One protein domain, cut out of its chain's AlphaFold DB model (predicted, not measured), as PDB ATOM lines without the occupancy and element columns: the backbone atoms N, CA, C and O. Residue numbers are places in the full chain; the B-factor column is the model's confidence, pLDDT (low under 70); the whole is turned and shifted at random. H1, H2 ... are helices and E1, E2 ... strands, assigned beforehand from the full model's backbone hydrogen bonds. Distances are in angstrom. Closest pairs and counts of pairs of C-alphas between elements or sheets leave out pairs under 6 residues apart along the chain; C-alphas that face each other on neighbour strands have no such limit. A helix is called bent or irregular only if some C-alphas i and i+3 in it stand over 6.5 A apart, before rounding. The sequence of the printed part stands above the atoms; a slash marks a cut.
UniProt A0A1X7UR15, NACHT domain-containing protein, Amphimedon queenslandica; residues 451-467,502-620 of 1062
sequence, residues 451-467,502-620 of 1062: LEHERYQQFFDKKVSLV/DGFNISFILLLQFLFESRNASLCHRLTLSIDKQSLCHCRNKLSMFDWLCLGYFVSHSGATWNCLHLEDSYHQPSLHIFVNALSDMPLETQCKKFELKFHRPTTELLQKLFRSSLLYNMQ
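Overview. This is residues 451 to 467 and 502 to 620 of the 1062 residues of the protein "NACHT domain-containing protein" of Amphimedon queenslandica (UniProt A0A1X7UR15). A small wall of three parallel strands has one face bare; across from its other face H4, H5 and H6 make a row, with H5 standing up from the sheet on its first residues, 575 to 579. H2, H3 and H1 cluster at the H4 end of this row, beyond E1, with H1 at the far tip. The printed part has 136 residues, with six named helices and three strands in the order H1 H2 H3 E1 H4 E2 H5 E3 H6; the sheet's order is E1 E2 E3 and the class is mixed. It is compact, with a radius of gyration of the C-alphas of 14.1 A, and spans 45 by 30 by 25 A.

Along the chain. Look first for the sheet: E1 is residues 535 to 538, E2 is 564 to 568, 13.2 A long, and E3 is 594 to 600. Find C-alpha 594 at (16.614, 7.362, 26.129); E3 runs from there 20.1 A to C-alpha 600 at (10.812, 3.200, 7.305). H4, residues 545 to 556, spans 16.5 A, H5, residues 575 to 585, 17.7 A, and H6, residues 604 to 612, 12.5 A. H1 is residues 454 to 460, beginning at C-alpha 454 (-3.483, 30.710, 34.411); H2, residues 506 to 518, spans 18.3 A, and H3, residues 521 to 530, 14.5 A. H5 is only just irregular: C-alphas 582 and 585 are 6.6 A apart.

Arrangement. In the sheet, look for N 536 and O 564 at 2.9 A between E1 and E2, and N 596 and O 565 at 2.8 A between E2 and E3. E1, H4, E2 and E2, H5, E3 are strand-helix-strand units, two parallel neighbour strands with a helix between, each with a right-handed crossover. H5 is on the sheet, over E2 and E3. H4 touches H5 at a tilt of 37 degrees, only just steep, closest at C-alphas 552 and 579, 4.8 A. H6 touches H5, closest at C-alphas 610 and 580, 5.8 A. H2 touches H4 at a steep tilt of 67 degrees, closest at C-alphas 516 and 550, 5.5 A. H1 touches H3, closest at C-alphas 460 and 527, 4.9 A. H1 and H6 are apart. Every O i to N i+4 pair is within hydrogen-bond range in H2, H3, H4 and H6, but 5 of 7 in H5 and 0 of 3 in H1, where 3 of 4 O i to N i+3 pairs are.

Size, cuts and confidence. The C-alphas farthest apart, those of Arg 455 and Thr 604, are 44.7 A apart. Residues 468 to 501 are cut out, and C-alphas 467 and 502 are 9.6 A apart across the cut. Of the links that are printed whole, none is long. The mean pLDDT of the printed part is 82.6; residues 502 to 506, 539 to 542, 569 to 574 and 584 to 589 are under 70.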
ATOM      1  N   LEU A 451      -3.231  31.340  25.120       94.50
ATOM      2  CA  LEU A 451      -3.508  30.639  26.374       94.50
ATOM      3  C   LEU A 451      -2.703  31.186  27.574       94.50
ATOM      4  O   LEU A 451      -2.261  30.420  28.428       94.50
ATOM      5  N   GLU A 452      -2.488  32.505  27.640       92.25
ATOM      6  CA  GLU A 452      -1.653  33.136  28.678       92.25
ATOM      7  C   GLU A 452      -2.273  33.078  30.082       92.25
ATOM      8  O   GLU A 452      -1.551  33.030  31.079       92.25
ATOM      9  N   HIS A 453      -3.605  33.055  30.179       92.06
ATOM     10  CA  HIS A 453      -4.300  33.066  31.463       92.06
ATOM     11  C   HIS A 453      -4.095  31.758  32.253       92.06
ATOM     12  O   HIS A 453      -4.235  30.653  31.724       92.06
ATOM     13  N   GLU A 454      -3.848  31.858  33.563       90.19
ATOM     14  CA  GLU A 454      -3.483  30.710  34.411       90.19
ATOM     15  C   GLU A 454      -4.547  29.602  34.452       90.19
ATOM     16  O   GLU A 454      -4.213  28.424  34.530       90.19
ATOM     17  N   ARG A 455      -5.838  29.941  34.325       90.25
ATOM     18  CA  ARG A 455      -6.930  28.945  34.312       90.25
ATOM     19  C   ARG A 455      -6.820  27.917  33.178       90.25
ATOM     20  O   ARG A 455      -7.387  26.836  33.318       90.25
ATOM     21  N   TYR A 456      -6.106  28.191  32.083       90.88
ATOM     22  CA  TYR A 456      -5.896  27.192  31.026       90.88
ATOM     23  C   TYR A 456      -4.988  26.038  31.470       90.88
ATOM     24  O   TYR A 456      -5.067  24.939  30.923       90.88
ATOM     25  N   GLN A 457      -4.167  26.244  32.500       90.94
ATOM     26  CA  GLN A 457      -3.227  25.240  32.998       90.94
ATOM     27  C   GLN A 457      -3.926  23.944  33.443       90.94
ATOM     28  O   GLN A 457      -3.395  22.859  33.213       90.94
ATOM     29  N   GLN A 458      -5.167  24.036  33.944       88.88
ATOM     30  CA  GLN A 458      -5.965  22.888  34.402       88.88
ATOM     31  C   GLN A 458      -6.166  21.793  33.335       88.88
ATOM     32  O   GLN A 458      -6.393  20.632  33.676       88.88
ATOM     33  N   PHE A 459      -6.101  22.141  32.042       88.25
ATOM     34  CA  PHE A 459      -6.239  21.181  30.940       88.25
ATOM     35  C   PHE A 459      -4.940  20.412  30.666       88.25
ATOM     36  O   PHE A 459      -4.994  19.291  30.167       88.25
ATOM     37  N   PHE A 460      -3.794  20.992  31.027       90.25
ATOM     38  CA  PHE A 460      -2.458  20.439  30.793       90.25
ATOM     39  C   PHE A 460      -1.868  19.756  32.033       90.25
ATOM     40  O   PHE A 460      -0.941  18.966  31.899       90.25
ATOM     41  N   ASP A 461      -2.422  20.009  33.224       86.94
ATOM     42  CA  ASP A 461      -1.990  19.398  34.492       86.94
ATOM     43  C   ASP A 461      -2.562  17.990  34.734       86.94
ATOM     44  O   ASP A 461      -2.148  17.288  35.662       86.94
ATOM     45  N   LYS A 462      -3.526  17.549  33.916       84.06
ATOM     46  CA  LYS A 462      -4.103  16.206  34.032       84.06
ATOM     47  C   LYS A 462      -3.025  15.169  33.733       84.06
ATOM     48  O   LYS A 462      -2.406  15.220  32.678       84.06
ATOM     49  N   LYS A 463      -2.825  14.212  34.645       82.88
ATOM     50  CA  LYS A 463      -1.864  13.124  34.428       82.88
ATOM     51  C   LYS A 463      -2.248  12.306  33.202       82.88
ATOM     52  O   LYS A 463      -3.372  11.809  33.126       82.88
ATOM     53  N   VAL A 464      -1.300  12.142  32.284       81.50
ATOM     54  CA  VAL A 464      -1.468  11.328  31.077       81.50
ATOM     55  C   VAL A 464      -0.377  10.266  31.034       81.50
ATOM     56  O   VAL A 464       0.814  10.575  31.097       81.50
ATOM     57  N   SER A 465      -0.780   9.006  30.879       80.06
ATOM     58  CA  SER A 465       0.152   7.924  30.576       80.06
ATOM     59  C   SER A 465       0.256   7.759  29.064       80.06
ATOM     60  O   SER A 465      -0.690   7.326  28.407       80.06
ATOM     61  N   LEU A 466       1.413   8.125  28.512       77.31
ATOM     62  CA  LEU A 466       1.757   7.941  27.097       77.31
ATOM     63  C   LEU A 466       2.797   6.836  26.907       77.31
ATOM     64  O   LEU A 466       3.455   6.777  25.875       77.31
ATOM     65  N   VAL A 467       3.000   5.980  27.908       70.12
ATOM     66  CA  VAL A 467       3.979   4.892  27.839       70.12
ATOM     67  C   VAL A 467       3.339   3.705  27.119       70.12
ATOM     68  O   VAL A 467       2.218   3.321  27.445       70.12
ATOM     69  N   ASP A 502      -3.979   3.563  24.777       52.94
ATOM     70  CA  ASP A 502      -5.067   4.522  24.501       52.94
ATOM     71  C   ASP A 502      -4.668   5.991  24.794       52.94
ATOM     72  O   ASP A 502      -5.505   6.893  24.801       52.94
ATOM     73  N   GLY A 503      -3.382   6.260  25.062       51.75
ATOM     74  CA  GLY A 503      -2.868   7.558  25.500       51.75
ATOM     75  C   GLY A 503      -2.991   8.665  24.448       51.75
ATOM     76  O   GLY A 503      -3.240   9.814  24.800       51.75
ATOM     77  N   PHE A 504      -2.894   8.334  23.154       59.47
ATOM     78  CA  PHE A 504      -3.162   9.275  22.052       59.47
ATOM     79  C   PHE A 504      -4.656   9.307  21.696       59.47
ATOM     80  O   PHE A 504      -5.046   9.070  20.552       59.47
ATOM     81  N   ASN A 505      -5.503   9.589  22.684       69.31
ATOM     82  CA  ASN A 505      -6.922   9.819  22.440       69.31
ATOM     83  C   ASN A 505      -7.159  11.174  21.740       69.31
ATOM     84  O   ASN A 505      -6.265  12.018  21.622       69.31
ATOM     85  N   ILE A 506      -8.394  11.390  21.274       68.44
ATOM     86  CA  ILE A 506      -8.795  12.624  20.576       68.44
ATOM     87  C   ILE A 506      -8.489  13.869  21.427       68.44
ATOM     88  O   ILE A 506      -8.051  14.885  20.888       68.44
ATOM     89  N   SER A 507      -8.652  13.784  22.750       77.81
ATOM     90  CA  SER A 507      -8.390  14.889  23.676       77.81
ATOM     91  C   SER A 507      -6.906  15.271  23.733       77.81
ATOM     92  O   SER A 507      -6.591  16.457  23.696       77.81
ATOM     93  N   PHE A 508      -5.978  14.307  23.765       85.25
ATOM     94  CA  PHE A 508      -4.540  14.600  23.780       85.25
ATOM     95  C   PHE A 508      -4.070  15.216  22.458       85.25
ATOM     96  O   PHE A 508      -3.329  16.198  22.458       85.25
ATOM     97  N   ILE A 509      -4.549  14.694  21.322       86.56
ATOM     98  CA  ILE A 509      -4.258  15.273  20.001       86.56
ATOM     99  C   ILE A 509      -4.752  16.723  19.938       86.56
ATOM    100  O   ILE A 509      -4.035  17.603  19.462       86.56
ATOM    101  N   LEU A 510      -5.943  16.998  20.476       87.81
ATOM    102  CA  LEU A 510      -6.488  18.351  20.535       87.81
ATOM    103  C   LEU A 510      -5.621  19.290  21.393       87.81
ATOM    104  O   LEU A 510      -5.368  20.419  20.978       87.81
ATOM    105  N   LEU A 511      -5.089  18.823  22.530       92.62
ATOM    106  CA  LEU A 511      -4.135  19.600  23.336       92.62
ATOM    107  C   LEU A 511      -2.858  19.938  22.551       92.62
ATOM    108  O   LEU A 511      -2.403  21.079  22.611       92.62
ATOM    109  N   LEU A 512      -2.306  18.996  21.774       93.38
ATOM    110  CA  LEU A 512      -1.153  19.271  20.903       93.38
ATOM    111  C   LEU A 512      -1.476  20.355  19.864       93.38
ATOM    112  O   LEU A 512      -0.661  21.245  19.622       93.38
ATOM    113  N   GLN A 513      -2.673  20.308  19.276       94.38
ATOM    114  CA  GLN A 513      -3.132  21.319  18.322       94.38
ATOM    115  C   GLN A 513      -3.323  22.689  18.990       94.38
ATOM    116  O   GLN A 513      -2.937  23.700  18.408       94.38
ATOM    117  N   PHE A 514      -3.847  22.747  20.219       95.56
ATOM    118  CA  PHE A 514      -3.948  23.995  20.985       95.56
ATOM    119  C   PHE A 514      -2.578  24.585  21.334       95.56
ATOM    120  O   PHE A 514      -2.396  25.799  21.234       95.56
ATOM    121  N   LEU A 515      -1.591  23.755  21.691       95.88
ATOM    122  CA  LEU A 515      -0.213  24.210  21.915       95.88
ATOM    123  C   LEU A 515       0.407  24.773  20.632       95.88
ATOM    124  O   LEU A 515       1.032  25.832  20.660       95.88
ATOM    125  N   PHE A 516       0.191  24.097  19.502       95.25
ATOM    126  CA  PHE A 516       0.668  24.560  18.202       95.25
ATOM    127  C   PHE A 516       0.014  25.881  17.762       95.25
ATOM    128  O   PHE A 516       0.704  26.746  17.223       95.25
ATOM    129  N   GLU A 517      -1.290  26.066  17.998       96.44
ATOM    130  CA  GLU A 517      -1.997  27.322  17.692       96.44
ATOM    131  C   GLU A 517      -1.574  28.471  18.617       96.44
ATOM    132  O   GLU A 517      -1.264  29.555  18.131       96.44
ATOM    133  N   SER A 518      -1.526  28.234  19.934       95.75
ATOM    134  CA  SER A 518      -1.203  29.258  20.944       95.75
ATOM    135  C   SER A 518       0.256  29.693  20.947       95.75
ATOM    136  O   SER A 518       0.559  30.810  21.360       95.75
ATOM    137  N   ARG A 519       1.155  28.813  20.489       93.88
ATOM    138  CA  ARG A 519       2.612  28.980  20.569       93.88
ATOM    139  C   ARG A 519       3.132  29.168  22.000       93.88
ATOM    140  O   ARG A 519       4.166  29.789  22.223       93.88
ATOM    141  N   ASN A 520       2.444  28.587  22.982       93.69
ATOM    142  CA  ASN A 520       2.784  28.752  24.391       93.69
ATOM    143  C   ASN A 520       3.764  27.669  24.884       93.69
ATOM    144  O   ASN A 520       3.362  26.556  25.229       93.69
ATOM    145  N   ALA A 521       5.056  28.004  24.941       91.38
ATOM    146  CA  ALA A 521       6.106  27.098  25.423       91.38
ATOM    147  C   ALA A 521       5.953  26.730  26.915       91.38
ATOM    148  O   ALA A 521       6.231  25.598  27.309       91.38
ATOM    149  N   SER A 522       5.436  27.638  27.750       92.19
ATOM    150  CA  SER A 522       5.205  27.374  29.179       92.19
ATOM    151  C   SER A 522       4.182  26.254  29.398       92.19
ATOM    152  O   SER A 522       4.337  25.426  30.300       92.19
ATOM    153  N   LEU A 523       3.150  26.179  28.552       94.19
ATOM    154  CA  LEU A 523       2.179  25.084  28.578       94.19
ATOM    155  C   LEU A 523       2.748  23.781  27.997       94.19
ATOM    156  O   LEU A 523       2.407  22.711  28.501       94.19
ATOM    157  N   CYS A 524       3.661  23.843  27.019       92.62
ATOM    158  CA  CYS A 524       4.421  22.665  26.581       92.62
ATOM    159  C   CYS A 524       5.247  22.081  27.738       92.62
ATOM    160  O   CYS A 524       5.222  20.870  27.974       92.62
ATOM    161  N   HIS A 525       5.928  22.930  28.512       91.25
ATOM    162  CA  HIS A 525       6.662  22.493  29.698       91.25
ATOM    163  C   HIS A 525       5.739  21.820  30.719       91.25
ATOM    164  O   HIS A 525       5.993  20.697  31.155       91.25
ATOM    165  N   ARG A 526       4.611  22.459  31.035       91.69
ATOM    166  CA  ARG A 526       3.616  21.936  31.978       91.69
ATOM    167  C   ARG A 526       3.034  20.588  31.555       91.69
ATOM    168  O   ARG A 526       3.029  19.660  32.358       91.69
ATOM    169  N   LEU A 527       2.613  20.451  30.294       92.62
ATOM    170  CA  LEU A 527       2.117  19.177  29.763       92.62
ATOM    171  C   LEU A 527       3.200  18.092  29.812       92.62
ATOM    172  O   LEU A 527       2.914  16.927  30.055       92.62
ATOM    173  N   THR A 528       4.469  18.463  29.638       90.94
ATOM    174  CA  THR A 528       5.576  17.508  29.778       90.94
ATOM    175  C   THR A 528       5.717  17.007  31.216       90.94
ATOM    176  O   THR A 528       5.987  15.825  31.421       90.94
ATOM    177  N   LEU A 529       5.505  17.868  32.217       89.81
ATOM    178  CA  LEU A 529       5.539  17.489  33.636       89.81
ATOM    179  C   LEU A 529       4.354  16.607  34.061       89.81
ATOM    180  O   LEU A 529       4.499  15.819  34.996       89.81
ATOM    181  N   SER A 530       3.201  16.721  33.398       88.94
ATOM    182  CA  SER A 530       2.027  15.886  33.681       88.94
ATOM    183  C   SER A 530       2.069  14.514  32.999       88.94
ATOM    184  O   SER A 530       1.340  13.607  33.409       88.94
ATOM    185  N   ILE A 531       2.944  14.325  32.003       88.38
ATOM    186  CA  ILE A 531       3.174  13.022  31.372       88.38
ATOM    187  C   ILE A 531       3.949  12.108  32.323       88.38
ATOM    188  O   ILE A 531       5.038  12.441  32.804       88.38
ATOM    189  N   ASP A 532       3.415  10.907  32.543       83.00
ATOM    190  CA  ASP A 532       4.018   9.926  33.438       83.00
ATOM    191  C   ASP A 532       5.473   9.634  33.058       83.00
ATOM    192  O   ASP A 532       5.809   9.251  31.933       83.00
ATOM    193  N   LYS A 533       6.363   9.830  34.038       82.75
ATOM    194  CA  LYS A 533       7.816   9.661  33.897       82.75
ATOM    195  C   LYS A 533       8.420  10.476  32.746       82.75
ATOM    196  O   LYS A 533       9.505  10.103  32.302       82.75
ATOM    197  N   GLN A 534       7.772  11.531  32.236       86.88
ATOM    198  CA  GLN A 534       8.242  12.293  31.064       86.88
ATOM    199  C   GLN A 534       8.660  11.354  29.920       86.88
ATOM    200  O   GLN A 534       9.761  11.454  29.366       86.88
ATOM    201  N   SER A 535       7.834  10.334  29.685       86.19
ATOM    202  CA  SER A 535       8.081   9.275  28.716       86.19
ATOM    203  C   SER A 535       6.947   9.256  27.704       86.19
ATOM    204  O   SER A 535       5.797   9.015  28.063       86.19
ATOM    205  N   LEU A 536       7.274   9.523  26.444       86.62
ATOM    206  CA  LEU A 536       6.311   9.566  25.350       86.62
ATOM    207  C   LEU A 536       6.558   8.392  24.417       86.62
ATOM    208  O   LEU A 536       7.674   8.204  23.935       86.62
ATOM    209  N   CYS A 537       5.513   7.616  24.162       82.88
ATOM    210  CA  CYS A 537       5.543   6.501  23.240       82.88
ATOM    211  C   CYS A 537       4.407   6.601  22.228       82.88
ATOM    212  O   CYS A 537       3.232   6.600  22.588       82.88
ATOM    213  N   HIS A 538       4.770   6.658  20.953       77.62
ATOM    214  CA  HIS A 538       3.848   6.635  19.838       77.62
ATOM    215  C   HIS A 538       4.123   5.402  18.969       77.62
ATOM    216  O   HIS A 538       5.122   5.355  18.253       77.62
ATOM    217  N   CYS A 539       3.232   4.408  19.052       66.00
ATOM    218  CA  CYS A 539       3.262   3.171  18.267       66.00
ATOM    219  C   CYS A 539       1.892   2.948  17.615       66.00
ATOM    220  O   CYS A 539       0.871   3.043  18.295       66.00
ATOM    221  N   ARG A 540       1.862   2.619  16.318       59.97
ATOM    222  CA  ARG A 540       0.687   2.119  15.564       59.97
ATOM    223  C   ARG A 540      -0.577   3.012  15.481       59.97
ATOM    224  O   ARG A 540      -1.441   2.713  14.655       59.97
ATOM    225  N   ASN A 541      -0.690   4.116  16.225       59.84
ATOM    226  CA  ASN A 541      -1.791   5.083  16.100       59.84
ATOM    227  C   ASN A 541      -1.567   6.017  14.898       59.84
ATOM    228  O   ASN A 541      -0.498   6.591  14.734       59.84
ATOM    229  N   LYS A 542      -2.569   6.202  14.030       65.50
ATOM    230  CA  LYS A 542      -2.425   7.059  12.839       65.50
ATOM    231  C   LYS A 542      -2.565   8.542  13.205       65.50
ATOM    232  O   LYS A 542      -3.631   9.119  13.004       65.50
ATOM    233  N   LEU A 543      -1.497   9.158  13.713       78.00
ATOM    234  CA  LEU A 543      -1.372  10.619  13.704       78.00
ATOM    235  C   LEU A 543      -1.315  11.111  12.254       78.00
ATOM    236  O   LEU A 543      -0.626  10.520  11.418       78.00
ATOM    237  N   SER A 544      -2.036  12.189  11.946       83.19
ATOM    238  CA  SER A 544      -1.894  12.844  10.648       83.19
ATOM    239  C   SER A 544      -0.529  13.533  10.540       83.19
ATOM    240  O   SER A 544       0.138  13.791  11.541       83.19
ATOM    241  N   MET A 545      -0.115  13.885   9.320       86.50
ATOM    242  CA  MET A 545       1.098  14.684   9.092       86.50
ATOM    243  C   MET A 545       1.097  16.000   9.892       86.50
ATOM    244  O   MET A 545       2.138  16.418  10.396       86.50
ATOM    245  N   PHE A 546      -0.077  16.615  10.063       89.31
ATOM    246  CA  PHE A 546      -0.238  17.814  10.882       89.31
ATOM    247  C   PHE A 546      -0.072  17.517  12.376       89.31
ATOM    248  O   PHE A 546       0.587  18.274  13.079       89.31
ATOM    249  N   ASP A 547      -0.596  16.396  12.870       88.81
ATOM    250  CA  ASP A 547      -0.436  16.048  14.285       88.81
ATOM    251  C   ASP A 547       1.027  15.729  14.624       88.81
ATOM    252  O   ASP A 547       1.493  16.071  15.709       88.81
ATOM    253  N   TRP A 548       1.788  15.158  13.683       88.44
ATOM    254  CA  TRP A 548       3.243  15.010  13.807       88.44
ATOM    255  C   TRP A 548       3.981  16.351  13.849       88.44
ATOM    256  O   TRP A 548       4.946  16.492  14.600       88.44
ATOM    257  N   LEU A 549       3.515  17.349  13.093       90.38
ATOM    258  CA  LEU A 549       4.029  18.717  13.174       90.38
ATOM    259  C   LEU A 549       3.738  19.341  14.553       90.38
ATOM    260  O   LEU A 549       4.632  19.933  15.159       90.38
ATOM    261  N   CYS A 550       2.524  19.158  15.082       92.31
ATOM    262  CA  CYS A 550       2.142  19.603  16.425       92.31
ATOM    263  C   CYS A 550       2.959  18.898  17.520       92.31
ATOM    264  O   CYS A 550       3.434  19.549  18.449       92.31
ATOM    265  N   LEU A 551       3.172  17.586  17.389       91.12
ATOM    266  CA  LEU A 551       4.018  16.800  18.288       91.12
ATOM    267  C   LEU A 551       5.473  17.290  18.250       91.12
ATOM    268  O   LEU A 551       6.092  17.436  19.301       91.12
ATOM    269  N   GLY A 552       5.999  17.594  17.060       89.69
ATOM    270  CA  GLY A 552       7.325  18.187  16.887       89.69
ATOM    271  C   GLY A 552       7.459  19.533  17.597       89.69
ATOM    272  O   GLY A 552       8.428  19.748  18.322       89.69
ATOM    273  N   TYR A 553       6.458  20.412  17.474       90.56
ATOM    274  CA  TYR A 553       6.410  21.680  18.210       90.56
ATOM    275  C   TYR A 553       6.365  21.472  19.735       90.56
ATOM    276  O   TYR A 553       7.148  22.074  20.466       90.56
ATOM    277  N   PHE A 554       5.497  20.581  20.218       92.06
ATOM    278  CA  PHE A 554       5.365  20.278  21.644       92.06
ATOM    279  C   PHE A 554       6.664  19.737  22.251       92.06
ATOM    280  O   PHE A 554       7.121  20.244  23.275       92.06
ATOM    281  N   VAL A 555       7.266  18.728  21.613       89.69
ATOM    282  CA  VAL A 555       8.523  18.142  22.088       89.69
ATOM    283  C   VAL A 555       9.626  19.186  22.045       89.69
ATOM    284  O   VAL A 555      10.391  19.267  22.999       89.69
ATOM    285  N   SER A 556       9.687  20.013  20.996       86.44
ATOM    286  CA  SER A 556      10.761  20.997  20.865       86.44
ATOM    287  C   SER A 556      10.721  22.119  21.888       86.44
ATOM    288  O   SER A 556      11.768  22.529  22.388       86.44
ATOM    289  N   HIS A 557       9.524  22.548  22.273       88.25
ATOM    290  CA  HIS A 557       9.314  23.661  23.192       88.25
ATOM    291  C   HIS A 557       9.014  23.196  24.625       88.25
ATOM    292  O   HIS A 557       8.515  23.978  25.430       88.25
ATOM    293  N   SER A 558       9.303  21.934  24.972       86.94
ATOM    294  CA  SER A 558       9.044  21.420  26.321       86.94
ATOM    295  C   SER A 558       9.973  21.999  27.388       86.94
ATOM    296  O   SER A 558       9.610  21.991  28.560       86.94
ATOM    297  N   GLY A 559      11.184  22.449  27.031       83.75
ATOM    298  CA  GLY A 559      12.167  22.958  27.998       83.75
ATOM    299  C   GLY A 559      12.491  21.949  29.111       83.75
ATOM    300  O   GLY A 559      12.797  22.328  30.237       83.75
ATOM    301  N   ALA A 560      12.325  20.652  28.837       83.25
ATOM    302  CA  ALA A 560      12.450  19.583  29.819       83.25
ATOM    303  C   ALA A 560      13.287  18.423  29.271       83.25
ATOM    304  O   ALA A 560      13.398  18.208  28.061       83.25
ATOM    305  N   THR A 561      13.861  17.637  30.183       86.50
ATOM    306  CA  THR A 561      14.567  16.407  29.826       86.50
ATOM    307  C   THR A 561      13.587  15.242  29.746       86.50
ATOM    308  O   THR A 561      13.096  14.758  30.763       86.50
ATOM    309  N   TRP A 562      13.352  14.744  28.538       89.12
ATOM    310  CA  TRP A 562      12.580  13.531  28.304       89.12
ATOM    311  C   TRP A 562      13.347  12.310  28.810       89.12
ATOM    312  O   TRP A 562      14.500  12.076  28.428       89.12
ATOM    313  N   ASN A 563      12.713  11.499  29.659       88.94
ATOM    314  CA  ASN A 563      13.338  10.260  30.117       88.94
ATOM    315  C   ASN A 563      13.320   9.203  29.014       88.94
ATOM    316  O   ASN A 563      14.301   8.477  28.892       88.94
ATOM    317  N   CYS A 564      12.250   9.141  28.214       87.75
ATOM    318  CA  CYS A 564      12.139   8.244  27.069       87.75
ATOM    319  C   CYS A 564      11.294   8.880  25.954       87.75
ATOM    320  O   CYS A 564      10.182   9.332  26.214       87.75
ATOM    321  N   LEU A 565      11.781   8.867  24.714       88.56
ATOM    322  CA  LEU A 565      10.960   9.135  23.528       88.56
ATOM    323  C   LEU A 565      10.999   7.898  22.636       88.56
ATOM    324  O   LEU A 565      12.070   7.520  22.172       88.56
ATOM    325  N   HIS A 566       9.845   7.272  22.426       86.06
ATOM    326  CA  HIS A 566       9.671   6.139  21.526       86.06
ATOM    327  C   HIS A 566       8.735   6.540  20.386       86.06
ATOM    328  O   HIS A 566       7.556   6.791  20.619       86.06
ATOM    329  N   LEU A 567       9.262   6.637  19.164       84.88
ATOM    330  CA  LEU A 567       8.510   7.081  17.992       84.88
ATOM    331  C   LEU A 567       8.674   6.087  16.835       84.88
ATOM    332  O   LEU A 567       9.789   5.819  16.379       84.88
ATOM    333  N   GLU A 568       7.553   5.568  16.343       77.38
ATOM    334  CA  GLU A 568       7.497   4.639  15.212       77.38
ATOM    335  C   GLU A 568       6.839   5.297  13.993       77.38
ATOM    336  O   GLU A 568       5.766   5.895  14.103       77.38
ATOM    337  N   ASP A 569       7.483   5.186  12.824       68.81
ATOM    338  CA  ASP A 569       6.895   5.638  11.563       68.81
ATOM    339  C   ASP A 569       5.859   4.642  11.039       68.81
ATOM    340  O   ASP A 569       5.934   3.435  11.270       68.81
ATOM    341  N   SER A 570       4.914   5.134  10.243       63.28
ATOM    342  CA  SER A 570       4.018   4.240   9.513       63.28
ATOM    343  C   SER A 570       4.689   3.758   8.222       63.28
ATOM    344  O   SER A 570       5.309   4.545   7.513       63.28
ATOM    345  N   TYR A 571       4.496   2.493   7.834       59.84
ATOM    346  CA  TYR A 571       5.028   1.946   6.570       59.84
ATOM    347  C   TYR A 571       4.621   2.736   5.305       59.84
ATOM    348  O   TYR A 571       5.250   2.589   4.256       59.84
ATOM    349  N   HIS A 572       3.553   3.540   5.372       55.06
ATOM    350  CA  HIS A 572       2.936   4.197   4.214       55.06
ATOM    351  C   HIS A 572       3.123   5.719   4.156       55.06
ATOM    352  O   HIS A 572       2.901   6.301   3.095       55.06
ATOM    353  N   GLN A 573       3.496   6.378   5.256       60.19
ATOM    354  CA  GLN A 573       3.692   7.828   5.306       60.19
ATOM    355  C   GLN A 573       4.959   8.141   6.106       60.19
ATOM    356  O   GLN A 573       5.010   7.699   7.247       60.19
ATOM    357  N   PRO A 574       5.929   8.894   5.545       63.47
ATOM    358  CA  PRO A 574       7.203   9.221   6.190       63.47
ATOM    359  C   PRO A 574       7.026  10.339   7.234       63.47
ATOM    360  O   PRO A 574       7.608  11.420   7.135       63.47
ATOM    361  N   SER A 575       6.141  10.131   8.203       73.69
ATOM    362  CA  SER A 575       5.683  11.173   9.120       73.69
ATOM    363  C   SER A 575       6.763  11.590  10.118       73.69
ATOM    364  O   SER A 575       6.814  12.756  10.519       73.69
ATOM    365  N   LEU A 576       7.706  10.693  10.431       76.81
ATOM    366  CA  LEU A 576       8.889  11.044  11.222       76.81
ATOM    367  C   LEU A 576       9.756  12.117  10.553       76.81
ATOM    368  O   LEU A 576      10.439  12.860  11.253       76.81
ATOM    369  N   HIS A 577       9.715  12.267   9.224       79.44
ATOM    370  CA  HIS A 577      10.453  13.345   8.561       79.44
ATOM    371  C   HIS A 577       9.948  14.728   8.978       79.44
ATOM    372  O   HIS A 577      10.741  15.651   9.154       79.44
ATOM    373  N   ILE A 578       8.634  14.864   9.170       83.69
ATOM    374  CA  ILE A 578       8.000  16.110   9.611       83.69
ATOM    375  C   ILE A 578       8.429  16.418  11.042       83.69
ATOM    376  O   ILE A 578       8.827  17.545  11.333       83.69
ATOM    377  N   PHE A 579       8.419  15.398  11.903       86.06
ATOM    378  CA  PHE A 579       8.897  15.513  13.274       86.06
ATOM    379  C   PHE A 579      10.356  15.973  13.327       86.06
ATOM    380  O   PHE A 579      10.648  16.980  13.957       86.06
ATOM    381  N   VAL A 580      11.262  15.296  12.612       83.00
ATOM    382  CA  VAL A 580      12.693  15.647  12.587       83.00
ATOM    383  C   VAL A 580      12.919  17.055  12.038       83.00
ATOM    384  O   VAL A 580      13.736  17.790  12.583       83.00
ATOM    385  N   ASN A 581      12.189  17.465  10.998       80.69
ATOM    386  CA  ASN A 581      12.296  18.829  10.480       80.69
ATOM    387  C   ASN A 581      11.869  19.867  11.530       80.69
ATOM    388  O   ASN A 581      12.556  20.875  11.676       80.69
ATOM    389  N   ALA A 582      10.814  19.594  12.304       79.19
ATOM    390  CA  ALA A 582      10.370  20.460  13.397       79.19
ATOM    391  C   ALA A 582      11.382  20.555  14.559       79.19
ATOM    392  O   ALA A 582      11.336  21.514  15.324       79.19
ATOM    393  N   LEU A 583      12.324  19.610  14.679       76.62
ATOM    394  CA  LEU A 583      13.424  19.678  15.652       76.62
ATOM    395  C   LEU A 583      14.566  20.617  15.225       76.62
ATOM    396  O   LEU A 583      15.521  20.793  15.978       76.62
ATOM    397  N   SER A 584      14.531  21.200  14.025       64.88
ATOM    398  CA  SER A 584      15.637  22.049  13.550       64.88
ATOM    399  C   SER A 584      15.722  23.390  14.296       64.88
ATOM    400  O   SER A 584      16.805  23.962  14.376       64.88
ATOM    401  N   ASP A 585      14.614  23.841  14.896       58.47
ATOM    402  CA  ASP A 585      14.474  25.139  15.577       58.47
ATOM    403  C   ASP A 585      14.489  25.017  17.121       58.47
ATOM    404  O   ASP A 585      13.925  25.844  17.836       58.47
ATOM    405  N   MET A 586      15.095  23.954  17.660       64.56
ATOM    406  CA  MET A 586      15.063  23.639  19.096       64.56
ATOM    407  C   MET A 586      15.846  24.650  19.957       64.56
ATOM    408  O   MET A 586      17.026  24.897  19.683       64.56
ATOM    409  N   PRO A 587      15.282  25.120  21.087       62.34
ATOM    410  CA  PRO A 587      16.083  25.699  22.157       62.34
ATOM    411  C   PRO A 587      17.075  24.656  22.708       62.34
ATOM    412  O   PRO A 587      16.796  23.455  22.744       62.34
ATOM    413  N   LEU A 588      18.241  25.107  23.181       62.31
ATOM    414  CA  LEU A 588      19.322  24.251  23.711       62.31
ATOM    415  C   LEU A 588      18.932  23.428  24.962       62.31
ATOM    416  O   LEU A 588      19.686  22.553  25.387       62.31
ATOM    417  N   GLU A 589      17.775  23.709  25.559       69.06
ATOM    418  CA  GLU A 589      17.348  23.200  26.867       69.06
ATOM    419  C   GLU A 589      16.645  21.835  26.802       69.06
ATOM    420  O   GLU A 589      16.749  21.040  27.739       69.06
ATOM    421  N   THR A 590      15.959  21.521  25.699       78.38
ATOM    422  CA  THR A 590      15.230  20.252  25.558       78.38
ATOM    423  C   THR A 590      16.191  19.110  25.234       78.38
ATOM    424  O   THR A 590      16.945  19.160  24.263       78.38
ATOM    425  N   GLN A 591      16.136  18.037  26.026       84.69
ATOM    426  CA  GLN A 591      17.072  16.910  25.935       84.69
ATOM    427  C   GLN A 591      16.351  15.573  26.095       84.69
ATOM    428  O   GLN A 591      15.256  15.513  26.650       84.69
ATOM    429  N   CYS A 592      16.980  14.485  25.657       88.69
ATOM    430  CA  CYS A 592      16.455  13.136  25.815       88.69
ATOM    431  C   CYS A 592      17.509  12.200  26.416       88.69
ATOM    432  O   CYS A 592      18.645  12.184  25.956       88.69
ATOM    433  N   LYS A 593      17.144  11.401  27.432       90.56
ATOM    434  CA  LYS A 593      18.044  10.388  28.025       90.56
ATOM    435  C   LYS A 593      18.027   9.068  27.258       90.56
ATOM    436  O   LYS A 593      19.083   8.458  27.084       90.56
ATOM    437  N   LYS A 594      16.839   8.625  26.836       90.69
ATOM    438  CA  LYS A 594      16.614   7.362  26.129       90.69
ATOM    439  C   LYS A 594      15.772   7.592  24.884       90.69
ATOM    440  O   LYS A 594      14.660   8.108  24.975       90.69
ATOM    441  N   PHE A 595      16.281   7.152  23.744       88.38
ATOM    442  CA  PHE A 595      15.655   7.402  22.455       88.38
ATOM    443  C   PHE A 595      15.409   6.094  21.711       88.38
ATOM    444  O   PHE A 595      16.346   5.327  21.482       88.38
ATOM    445  N   GLU A 596      14.154   5.840  21.351       87.62
ATOM    446  CA  GLU A 596      13.735   4.674  20.582       87.62
ATOM    447  C   GLU A 596      13.068   5.115  19.278       87.62
ATOM    448  O   GLU A 596      12.055   5.814  19.300       87.62
ATOM    449  N   LEU A 597      13.632   4.726  18.138       86.19
ATOM    450  CA  LEU A 597      13.141   5.150  16.829       86.19
ATOM    451  C   LEU A 597      12.998   3.985  15.870       86.19
ATOM    452  O   LEU A 597      13.901   3.158  15.749       86.19
ATOM    453  N   LYS A 598      11.912   4.005  15.102       84.19
ATOM    454  CA  LYS A 598      11.696   3.079  13.999       84.19
ATOM    455  C   LYS A 598      11.392   3.834  12.711       84.19
ATOM    456  O   LYS A 598      10.286   4.329  12.526       84.19
ATOM    457  N   PHE A 599      12.395   3.924  11.835       81.06
ATOM    458  CA  PHE A 599      12.271   4.557  10.525       81.06
ATOM    459  C   PHE A 599      11.999   3.536   9.426       81.06
ATOM    460  O   PHE A 599      12.734   2.557   9.268       81.06
ATOM    461  N   HIS A 600      11.027   3.863   8.581       78.69
ATOM    462  CA  HIS A 600      10.812   3.200   7.305       78.69
ATOM    463  C   HIS A 600      11.338   4.093   6.175       78.69
ATOM    464  O   HIS A 600      10.915   5.231   6.010       78.69
ATOM    465  N   ARG A 601      12.281   3.567   5.390       77.44
ATOM    466  CA  ARG A 601      12.962   4.213   4.253       77.44
ATOM    467  C   ARG A 601      13.685   5.538   4.574       77.44
ATOM    468  O   ARG A 601      13.533   6.505   3.826       77.44
ATOM    469  N   PRO A 602      14.521   5.607   5.627       79.69
ATOM    470  CA  PRO A 602      15.229   6.836   5.981       79.69
ATOM    471  C   PRO A 602      16.242   7.265   4.905       79.69
ATOM    472  O   PRO A 602      16.866   6.431   4.235       79.69
ATOM    473  N   THR A 603      16.442   8.580   4.778       79.38
ATOM    474  CA  THR A 603      17.471   9.191   3.921       79.38
ATOM    475  C   THR A 603      18.648   9.705   4.747       79.38
ATOM    476  O   THR A 603      18.510  10.052   5.920       79.38
ATOM    477  N   THR A 604      19.827   9.797   4.125       78.25
ATOM    478  CA  THR A 604      21.037  10.315   4.790       78.25
ATOM    479  C   THR A 604      20.862  11.761   5.283       78.25
ATOM    480  O   THR A 604      21.308  12.088   6.380       78.25
ATOM    481  N   GLU A 605      20.169  12.617   4.521       80.56
ATOM    482  CA  GLU A 605      19.893  14.009   4.916       80.56
ATOM    483  C   GLU A 605      19.018  14.088   6.176       80.56
ATOM    484  O   GLU A 605      19.298  14.875   7.080       80.56
ATOM    485  N   LEU A 606      17.984  13.243   6.264       81.69
ATOM    486  CA  LEU A 606      17.106  13.187   7.430       81.69
ATOM    487  C   LEU A 606      17.889  12.823   8.692       81.69
ATOM    488  O   LEU A 606      17.772  13.493   9.716       81.69
ATOM    489  N   LEU A 607      18.698  11.767   8.603       82.44
ATOM    490  CA  LEU A 607      19.509  11.303   9.723       82.44
ATOM    491  C   LEU A 607      20.494  12.397  10.156       82.44
ATOM    492  O   LEU A 607      20.584  12.702  11.340       82.44
ATOM    493  N   GLN A 608      21.148  13.079   9.210       82.94
ATOM    494  CA  GLN A 608      22.019  14.218   9.519       82.94
ATOM    495  C   GLN A 608      21.292  15.354  10.254       82.94
ATOM    496  O   GLN A 608      21.857  15.909  11.195       82.94
ATOM    497  N   LYS A 609      20.060  15.702   9.858       83.81
ATOM    498  CA  LYS A 609      19.249  16.704  10.574       83.81
ATOM    499  C   LYS A 609      18.941  16.260  12.001       83.81
ATOM    500  O   LYS A 609      19.119  17.043  12.926       83.81
ATOM    501  N   LEU A 610      18.571  14.993  12.187       85.38
ATOM    502  CA  LEU A 610      18.320  14.430  13.512       85.38
ATOM    503  C   LEU A 610      19.560  14.528  14.420       85.38
ATOM    504  O   LEU A 610      19.447  15.000  15.548       85.38
ATOM    505  N   PHE A 611      20.749  14.160  13.929       82.94
ATOM    506  CA  PHE A 611      21.995  14.241  14.712       82.94
ATOM    507  C   PHE A 611      22.489  15.664  14.983       82.94
ATOM    508  O   PHE A 611      23.276  15.860  15.904       82.94
ATOM    509  N   ARG A 612      22.033  16.662  14.216       81.06
ATOM    510  CA  ARG A 612      22.297  18.080  14.510       81.06
ATOM    511  C   ARG A 612      21.402  18.639  15.616       81.06
ATOM    512  O   ARG A 612      21.703  19.713  16.129       81.06
ATOM    513  N   SER A 613      20.320  17.949  15.975       79.31
ATOM    514  CA  SER A 613      19.405  18.426  17.013       79.31
ATOM    515  C   SER A 613      20.052  18.379  18.404       79.31
ATOM    516  O   SER A 613      20.737  17.418  18.763       79.31
ATOM    517  N   SER A 614      19.785  19.397  19.228       78.06
ATOM    518  CA  SER A 614      20.207  19.444  20.640       78.06
ATOM    519  C   SER A 614      19.607  18.306  21.477       78.06
ATOM    520  O   SER A 614      20.191  17.910  22.489       78.06
ATOM    521  N   LEU A 615      18.491  17.725  21.015       82.69
ATOM    522  CA  LEU A 615      17.761  16.634  21.664       82.69
ATOM    523  C   LEU A 615      18.668  15.453  22.043       82.69
ATOM    524  O   LEU A 615      18.483  14.847  23.100       82.69
ATOM    525  N   LEU A 616      19.639  15.132  21.179       83.88
ATOM    526  CA  LEU A 616      20.486  13.944  21.306       83.88
ATOM    527  C   LEU A 616      21.768  14.168  22.116       83.88
ATOM    528  O   LEU A 616      22.457  13.199  22.430       83.88
ATOM    529  N   TYR A 617      22.095  15.412  22.482       83.12
ATOM    530  CA  TYR A 617      23.393  15.749  23.079       83.12
ATOM    531  C   TYR A 617      23.667  15.003  24.400       83.12
ATOM    532  O   TYR A 617      24.764  14.485  24.608       83.12
ATOM    533  N   ASN A 618      22.652  14.879  25.264       84.31
ATOM    534  CA  ASN A 618      22.730  14.171  26.553       84.31
ATOM    535  C   ASN A 618      22.110  12.758  26.520       84.31
ATOM    536  O   ASN A 618      21.770  12.190  27.564       84.31
ATOM    537  N   MET A 619      21.962  12.176  25.326       90.50
ATOM    538  CA  MET A 619      21.417  10.831  25.169       90.50
ATOM    539  C   MET A 619      22.377   9.780  25.730       90.50
ATOM    540  O   MET A 619      23.551   9.728  25.370       90.50
ATOM    541  N   GLN A 620      21.853   8.911  26.596       92.31
ATOM    542  CA  GLN A 620      22.602   7.818  27.221       92.31
ATOM    543  C   GLN A 620      22.277   6.458  26.605       92.31
ATOM    544  O   GLN A 620      23.136   5.575  26.597       92.31
TER     545      GLN A 620